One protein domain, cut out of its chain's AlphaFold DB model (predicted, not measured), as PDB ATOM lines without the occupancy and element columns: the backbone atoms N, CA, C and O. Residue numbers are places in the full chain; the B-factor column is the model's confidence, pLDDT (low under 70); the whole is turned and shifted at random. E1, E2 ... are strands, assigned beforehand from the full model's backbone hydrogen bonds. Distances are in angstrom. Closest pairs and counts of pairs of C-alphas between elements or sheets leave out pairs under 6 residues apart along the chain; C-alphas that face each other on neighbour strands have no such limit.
ATOM      1  N   ILE A  25      15.137  55.434  35.994       90.44
ATOM      2  CA  ILE A  25      16.597  55.335  35.847       90.44
ATOM      3  C   ILE A  25      17.087  55.548  34.411       90.44
ATOM      4  O   ILE A  25      18.292  55.695  34.225       90.44
ATOM      5  N   ASP A  26      16.190  55.575  33.421       87.31
ATOM      6  CA  ASP A  26      16.538  55.737  32.006       87.31
ATOM      7  C   ASP A  26      15.394  56.398  31.217       87.31
ATOM      8  O   ASP A  26      14.226  56.308  31.584       87.31
ATOM      9  N   GLY A  27      15.718  57.076  30.118       89.62
ATOM     10  CA  GLY A  27      14.757  57.832  29.317       89.62
ATOM     11  C   GLY A  27      14.213  59.081  30.024       89.62
ATOM     12  O   GLY A  27      14.290  59.243  31.241       89.62
ATOM     13  N   GLU A  28      13.654  60.012  29.247       93.56
ATOM     14  CA  GLU A  28      13.182  61.302  29.776       93.56
ATOM     15  C   GLU A  28      11.982  61.142  30.729       93.56
ATOM     16  O   GLU A  28      11.919  61.799  31.773       93.56
ATOM     17  N   TYR A  29      11.074  60.216  30.401       91.44
ATOM     18  CA  TYR A  29       9.862  59.909  31.159       91.44
ATOM     19  C   TYR A  29       9.612  58.396  31.217       91.44
ATOM     20  O   TYR A  29       9.646  57.725  30.188       91.44
ATOM     21  N   GLY A  30       9.297  57.881  32.408       88.69
ATOM     22  CA  GLY A  30       8.923  56.485  32.644       88.69
ATOM     23  C   GLY A  30       7.610  56.388  33.418       88.69
ATOM     24  O   GLY A  30       7.456  57.027  34.460       88.69
ATOM     25  N   GLY A  31       6.647  55.627  32.900       88.69
ATOM     26  CA  GLY A  31       5.362  55.384  33.558       88.69
ATOM     27  C   GLY A  31       5.394  54.126  34.421       88.69
ATOM     28  O   GLY A  31       5.888  53.093  33.978       88.69
ATOM     29  N   PHE A  32       4.833  54.201  35.626       87.88
ATOM     30  CA  PHE A  32       4.513  53.029  36.438       87.88
ATOM     31  C   PHE A  32       3.007  52.979  36.672       87.88
ATOM     32  O   PHE A  32       2.416  53.964  37.110       87.88
ATOM     33  N   HIS A  33       2.395  51.842  36.348       87.81
ATOM     34  CA  HIS A  33       0.962  51.601  36.499       87.81
ATOM     35  C   HIS A  33       0.759  50.188  37.035       87.81
ATOM     36  O   HIS A  33       0.759  49.228  36.281       87.81
ATOM     37  N   SER A  34       0.626  50.057  38.347       84.56
ATOM     38  CA  SER A  34       0.579  48.789  39.076       84.56
ATOM     39  C   SER A  34      -0.610  47.899  38.704       84.56
ATOM     40  O   SER A  34      -0.521  46.674  38.829       84.56
ATOM     41  N   TYR A  35      -1.710  48.493  38.232       85.81
ATOM     42  CA  TYR A  35      -2.905  47.758  37.834       85.81
ATOM     43  C   TYR A  35      -2.656  46.870  36.608       85.81
ATOM     44  O   TYR A  35      -2.150  47.316  35.584       85.81
ATOM     45  N   GLY A  36      -3.029  45.599  36.721       85.25
ATOM     46  CA  GLY A  36      -2.795  44.535  35.748       85.25
ATOM     47  C   GLY A  36      -1.384  43.936  35.775       85.25
ATOM     48  O   GLY A  36      -1.172  42.878  35.183       85.25
ATOM     49  N   LEU A  37      -0.421  44.558  36.469       87.75
ATOM     50  CA  LEU A  37       0.980  44.121  36.441       87.75
ATOM     51  C   LEU A  37       1.333  43.118  37.535       87.75
ATOM     52  O   LEU A  37       2.339  42.419  37.418       87.75
ATOM     53  N   MET A  38       0.534  43.043  38.600       88.12
ATOM     54  CA  MET A  38       0.798  42.143  39.718       88.12
ATOM     55  C   MET A  38      -0.172  40.981  39.727       88.12
ATOM     56  O   MET A  38      -1.384  41.164  39.850       88.12
ATOM     57  N   LYS A  39       0.377  39.774  39.664       89.88
ATOM     58  CA  LYS A  39      -0.395  38.540  39.708       89.88
ATOM     59  C   LYS A  39       0.017  37.692  40.894       89.88
ATOM     60  O   LYS A  39       1.174  37.715  41.306       89.88
ATOM     61  N   TRP A  40      -0.932  36.955  41.449       90.00
ATOM     62  CA  TRP A  40      -0.719  36.075  42.587       90.00
ATOM     63  C   TRP A  40      -0.998  34.623  42.220       90.00
ATOM     64  O   TRP A  40      -1.998  34.319  41.566       90.00
ATOM     65  N   GLU A  41      -0.148  33.727  42.706       87.75
ATOM     66  CA  GLU A  41      -0.306  32.279  42.590       87.75
ATOM     67  C   GLU A  41       0.099  31.569  43.885       87.75
ATOM     68  O   GLU A  41       0.832  32.107  44.726       87.75
ATOM     69  N   ASP A  42      -0.335  30.321  44.030       86.50
ATOM     70  CA  ASP A  42       0.251  29.400  44.996       86.50
ATOM     71  C   ASP A  42       0.162  27.943  44.512       86.50
ATOM     72  O   ASP A  42      -0.332  27.646  43.427       86.50
ATOM     73  N   ALA A  43       0.590  26.999  45.353       87.12
ATOM     74  CA  ALA A  43       0.610  25.575  45.016       87.12
ATOM     75  C   ALA A  43      -0.760  24.961  44.645       87.12
ATOM     76  O   ALA A  43      -0.807  23.848  44.126       87.12
ATOM     77  N   LYS A  44      -1.879  25.628  44.954       86.56
ATOM     78  CA  LYS A  44      -3.246  25.125  44.732       86.56
ATOM     79  C   LYS A  44      -4.077  26.039  43.832       86.56
ATOM     80  O   LYS A  44      -5.257  25.767  43.608       86.56
ATOM     81  N   THR A  45      -3.535  27.160  43.375       83.44
ATOM     82  CA  THR A  45      -4.267  28.133  42.568       83.44
ATOM     83  C   THR A  45      -3.338  28.719  41.527       83.44
ATOM     84  O   THR A  45      -2.321  29.317  41.865       83.44
ATOM     85  N   ALA A  46      -3.736  28.535  40.267       88.75
ATOM     86  CA  ALA A  46      -3.074  29.144  39.132       88.75
ATOM     87  C   ALA A  46      -3.043  30.670  39.267       88.75
ATOM     88  O   ALA A  46      -3.874  31.273  39.954       88.75
ATOM     89  N   GLU A  47      -2.081  31.263  38.581       90.12
ATOM     90  CA  GLU A  47      -1.859  32.695  38.573       90.12
ATOM     91  C   GLU A  47      -3.122  33.488  38.190       90.12
ATOM     92  O   GLU A  47      -3.808  33.178  37.214       90.12
ATOM     93  N   GLN A  48      -3.424  34.529  38.967       87.62
ATOM     94  CA  GLN A  48      -4.543  35.445  38.734       87.62
ATOM     95  C   GLN A  48      -4.147  36.885  39.057       87.62
ATOM     96  O   GLN A  48      -3.225  37.107  39.839       87.62
ATOM     97  N   ASP A  49      -4.854  37.863  38.490       88.56
ATOM     98  CA  ASP A  49      -4.619  39.274  38.811       88.56
ATOM     99  C   ASP A  49      -4.850  39.532  40.307       88.56
ATOM    100  O   ASP A  49      -5.849  39.100  40.887       88.56
ATOM    101  N   ALA A  50      -3.887  40.207  40.921       86.38
ATOM    102  CA  ALA A  50      -3.888  40.569  42.328       86.38
ATOM    103  C   ALA A  50      -3.946  42.082  42.531       86.38
ATOM    104  O   ALA A  50      -4.314  42.533  43.612       86.38
ATOM    105  N   SER A  51      -3.569  42.874  41.532       83.12
ATOM    106  CA  SER A  51      -3.549  44.329  41.637       83.12
ATOM    107  C   SER A  51      -4.965  44.907  41.662       83.12
ATOM    108  O   SER A  51      -5.897  44.385  41.048       83.12
ATOM    109  N   THR A  52      -5.156  46.012  42.377       73.50
ATOM    110  CA  THR A  52      -6.441  46.714  42.373       73.50
ATOM    111  C   THR A  52      -6.259  48.191  42.092       73.50
ATOM    112  O   THR A  52      -5.281  48.796  42.511       73.50
ATOM    113  N   LEU A  53      -7.275  48.793  41.473       71.12
ATOM    114  CA  LEU A  53      -7.391  50.249  41.339       71.12
ATOM    115  C   LEU A  53      -7.702  50.951  42.675       71.12
ATOM    116  O   LEU A  53      -7.860  52.169  42.713       71.12
ATOM    117  N   LYS A  54      -7.883  50.197  43.766       65.00
ATOM    118  CA  LYS A  54      -8.191  50.769  45.073       65.00
ATOM    119  C   LYS A  54      -6.886  51.143  45.751       65.00
ATOM    120  O   LYS A  54      -6.011  50.303  45.890       65.00
ATOM    121  N   THR A  55      -6.786  52.362  46.253       60.66
ATOM    122  CA  THR A  55      -5.748  52.723  47.218       60.66
ATOM    123  C   THR A  55      -6.338  52.622  48.618       60.66
ATOM    124  O   THR A  55      -7.491  52.984  48.862       60.66
ATOM    125  N   THR A  56      -5.588  52.036  49.544       59.62
ATOM    126  CA  THR A  56      -6.026  51.829  50.935       59.62
ATOM    127  C   THR A  56      -5.595  52.956  51.861       59.62
ATOM    128  O   THR A  56      -6.208  53.134  52.911       59.62
ATOM    129  N   VAL A  57      -4.578  53.728  51.471       57.31
ATOM    130  CA  VAL A  57      -4.116  54.917  52.189       57.31
ATOM    131  C   VAL A  57      -4.371  56.134  51.312       57.31
ATOM    132  O   VAL A  57      -3.985  56.189  50.144       57.31
ATOM    133  N   ALA A  58      -5.075  57.113  51.873       53.59
ATOM    134  CA  ALA A  58      -5.388  58.349  51.181       53.59
ATOM    135  C   ALA A  58      -4.092  59.110  50.843       53.59
ATOM    136  O   ALA A  58      -3.420  59.621  51.735       53.59
ATOM    137  N   GLY A  59      -3.767  59.207  49.551       55.50
ATOM    138  CA  GLY A  59      -2.833  60.208  49.022       55.50
ATOM    139  C   GLY A  59      -1.452  59.725  48.571       55.50
ATOM    140  O   GLY A  59      -0.751  60.514  47.946       55.50
ATOM    141  N   GLN A  60      -1.057  58.470  48.806       66.00
ATOM    142  CA  GLN A  60       0.220  57.945  48.301       66.00
ATOM    143  C   GLN A  60       0.003  56.985  47.131       66.00
ATOM    144  O   GLN A  60      -0.157  55.780  47.306       66.00
ATOM    145  N   VAL A  61      -0.015  57.549  45.925       73.75
ATOM    146  CA  VAL A  61      -0.157  56.811  44.666       73.75
ATOM    147  C   VAL A  61       1.224  56.667  44.038       73.75
ATOM    148  O   VAL A  61       1.857  57.666  43.706       73.75
ATOM    149  N   VAL A  62       1.695  55.428  43.892       86.06
ATOM    150  CA  VAL A  62       2.937  55.130  43.156       86.06
ATOM    151  C   VAL A  62       2.708  55.105  41.636       86.06
ATOM    152  O   VAL A  62       3.651  55.189  40.854       86.06
ATOM    153  N   ASP A  63       1.447  55.019  41.204       87.38
ATOM    154  CA  ASP A  63       1.080  55.069  39.792       87.38
ATOM    155  C   ASP A  63       1.223  56.492  39.244       87.38
ATOM    156  O   ASP A  63       0.388  57.366  39.489       87.38
ATOM    157  N   ALA A  64       2.302  56.736  38.506       89.19
ATOM    158  CA  ALA A  64       2.639  58.051  37.984       89.19
ATOM    159  C   ALA A  64       3.601  57.958  36.793       89.19
ATOM    160  O   ALA A  64       4.187  56.916  36.496       89.19
ATOM    161  N   THR A  65       3.795  59.094  36.127       91.75
ATOM    162  CA  THR A  65       4.906  59.302  35.197       91.75
ATOM    163  C   THR A  65       6.041  60.025  35.915       91.75
ATOM    164  O   THR A  65       5.848  61.113  36.459       91.75
ATOM    165  N   TYR A  66       7.228  59.430  35.890       90.94
ATOM    166  CA  TYR A  66       8.433  59.909  36.555       90.94
ATOM    167  C   TYR A  66       9.430  60.457  35.535       90.94
ATOM    168  O   TYR A  66       9.756  59.793  34.549       90.94
ATOM    169  N   ARG A  67       9.958  61.655  35.786       95.50
ATOM    170  CA  ARG A  67      11.102  62.197  35.034       95.50
ATOM    171  C   ARG A  67      12.374  61.415  35.345       95.50
ATOM    172  O   ARG A  67      12.468  60.821  36.418       95.50
ATOM    173  N   LEU A  68      13.368  61.462  34.459       94.69
ATOM    174  CA  LEU A  68      14.677  60.842  34.703       94.69
ATOM    175  C   LEU A  68      15.238  61.209  36.089       94.69
ATOM    176  O   LEU A  68      15.351  62.383  36.445       94.69
ATOM    177  N   GLY A  69      15.579  60.192  36.882       93.19
ATOM    178  CA  GLY A  69      16.112  60.330  38.237       93.19
ATOM    179  C   GLY A  69      15.067  60.591  39.328       93.19
ATOM    180  O   GLY A  69      15.400  60.447  40.507       93.19
ATOM    181  N   GLN A  70      13.822  60.927  38.974       93.94
ATOM    182  CA  GLN A  70      12.736  61.139  39.928       93.94
ATOM    183  C   GLN A  70      12.326  59.813  40.570       93.94
ATOM    184  O   GLN A  70      12.188  58.795  39.889       93.94
ATOM    185  N   SER A  71      12.082  59.852  41.878       91.62
ATOM    186  CA  SER A  71      11.538  58.739  42.649       91.62
ATOM    187  C   SER A  71      10.248  59.126  43.359       91.62
ATOM    188  O   SER A  71      10.070  60.282  43.745       91.62
ATOM    189  N   GLY A  72       9.371  58.154  43.579       87.75
ATOM    190  CA  GLY A  72       8.199  58.301  44.432       87.75
ATOM    191  C   GLY A  72       7.908  57.013  45.178       87.75
ATOM    192  O   GLY A  72       8.152  55.921  44.667       87.75
ATOM    193  N   THR A  73       7.385  57.169  46.386       87.50
ATOM    194  CA  THR A  73       6.967  56.064  47.240       87.50
ATOM    195  C   THR A  73       5.462  56.117  47.407       87.50
ATOM    196  O   THR A  73       4.907  57.187  47.668       87.50
ATOM    197  N   GLY A  74       4.804  54.976  47.267       85.00
ATOM    198  CA  GLY A  74       3.387  54.881  47.558       85.00
ATOM    199  C   GLY A  74       2.869  53.462  47.588       85.00
ATOM    200  O   GLY A  74       3.624  52.492  47.492       85.00
ATOM    201  N   ASP A  75       1.557  53.370  47.734       84.06
ATOM    202  CA  ASP A  75       0.884  52.124  48.041       84.06
ATOM    203  C   ASP A  75       0.349  51.454  46.784       84.06
ATOM    204  O   ASP A  75      -0.239  52.091  45.909       84.06
ATOM    205  N   VAL A  76       0.466  50.131  46.760       84.12
ATOM    206  CA  VAL A  76      -0.261  49.253  45.848       84.12
ATOM    207  C   VAL A  76      -1.130  48.327  46.680       84.12
ATOM    208  O   VAL A  76      -0.630  47.572  47.520       84.12
ATOM    209  N   ALA A  77      -2.442  48.373  46.452       83.56
ATOM    210  CA  ALA A  77      -3.359  47.479  47.136       83.56
ATOM    211  C   ALA A  77      -3.591  46.201  46.324       83.56
ATOM    212  O   ALA A  77      -3.964  46.244  45.148       83.56
ATOM    213  N   LEU A  78      -3.409  45.065  46.990       84.81
ATOM    214  CA  LEU A  78      -3.502  43.729  46.428       84.81
ATOM    215  C   LEU A  78      -4.734  43.001  46.964       84.81
ATOM    216  O   LEU A  78      -4.883  42.842  48.176       84.81
ATOM    217  N   ASP A  79      -5.596  42.518  46.077       86.25
ATOM    218  CA  ASP A  79      -6.723  41.649  46.411       86.25
ATOM    219  C   ASP A  79      -6.283  40.189  46.349       86.25
ATOM    220  O   ASP A  79      -6.379  39.518  45.323       86.25
ATOM    221  N   LEU A  80      -5.747  39.703  47.467       83.81
ATOM    222  CA  LEU A  80      -5.251  38.337  47.552       83.81
ATOM    223  C   LEU A  80      -6.371  37.380  47.991       83.81
ATOM    224  O   LEU A  80      -7.004  37.611  49.029       83.81
ATOM    225  N   PRO A  81      -6.572  36.242  47.295       79.94
ATOM    226  CA  PRO A  81      -7.580  35.256  47.687       79.94
ATOM    227  C   PRO A  81      -7.325  34.648  49.072       79.94
ATOM    228  O   PRO A  81      -8.265  34.230  49.754       79.94
ATOM    229  N   ARG A  82      -6.050  34.546  49.479       78.19
ATOM    230  CA  ARG A  82      -5.601  34.027  50.779       78.19
ATOM    231  C   ARG A  82      -4.168  34.462  51.100       78.19
ATOM    232  O   ARG A  82      -3.465  34.981  50.246       78.19
ATOM    233  N   MET A  83      -3.757  34.248  52.352       79.81
ATOM    234  CA  MET A  83      -2.372  34.457  52.793       79.81
ATOM    235  C   MET A  83      -1.448  33.355  52.261       79.81
ATOM    236  O   MET A  83      -1.887  32.215  52.095       79.81
TER     237      MET A  83
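AT A GLANCE: This is residues 25 to 83 of the 104 residues of an uncharacterized protein of Streptomyces sp. ID38640 (UniProt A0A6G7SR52). Two small antiparallel two-strand ribbons, E2-E3 and E1-E4, sit at opposite ends of a flat, loose body, and long strand E5 runs along its length. The 59 printed residues hold five named strands, E1 to E5 in chain order, and no named helix: all strand, though under half are in named elements. The radius of gyration of the C-alphas is 13.9 A; the spans are 42 by 26 by 14 A.

IN THESE COORDINATES: Find C-alpha 38 at (0.798, 42.143, 39.718), where E2, residues 38 to 42, begins its 13.8 A. E3 is residues 45 to 49, 11.8 A; E1, 29 to 32, 10.2 A; E4, 64 to 67, 9.9 A. E5, residues 71 to 80, runs 26.9 A to C-alpha 80 at (-5.251, 38.337, 47.552).

HOW THE PARTS SIT: Hairpin E2 and E3 is antiparallel, 169 degrees; N 40 and O 48 are within hydrogen-bond range, 2.8 A. E1 and E4 are antiparallel, 153 degrees, with N 66 and O 30 in that range, 2.8 A. E5 pairs with no named strand; its closest C-alpha to E2 is Leu 80, 7.1 A from that of Trp 40.

THE WHOLE: The printed part has no cut. Long link E3 to E4 includes residues 54 to 60, with pLDDT under 70.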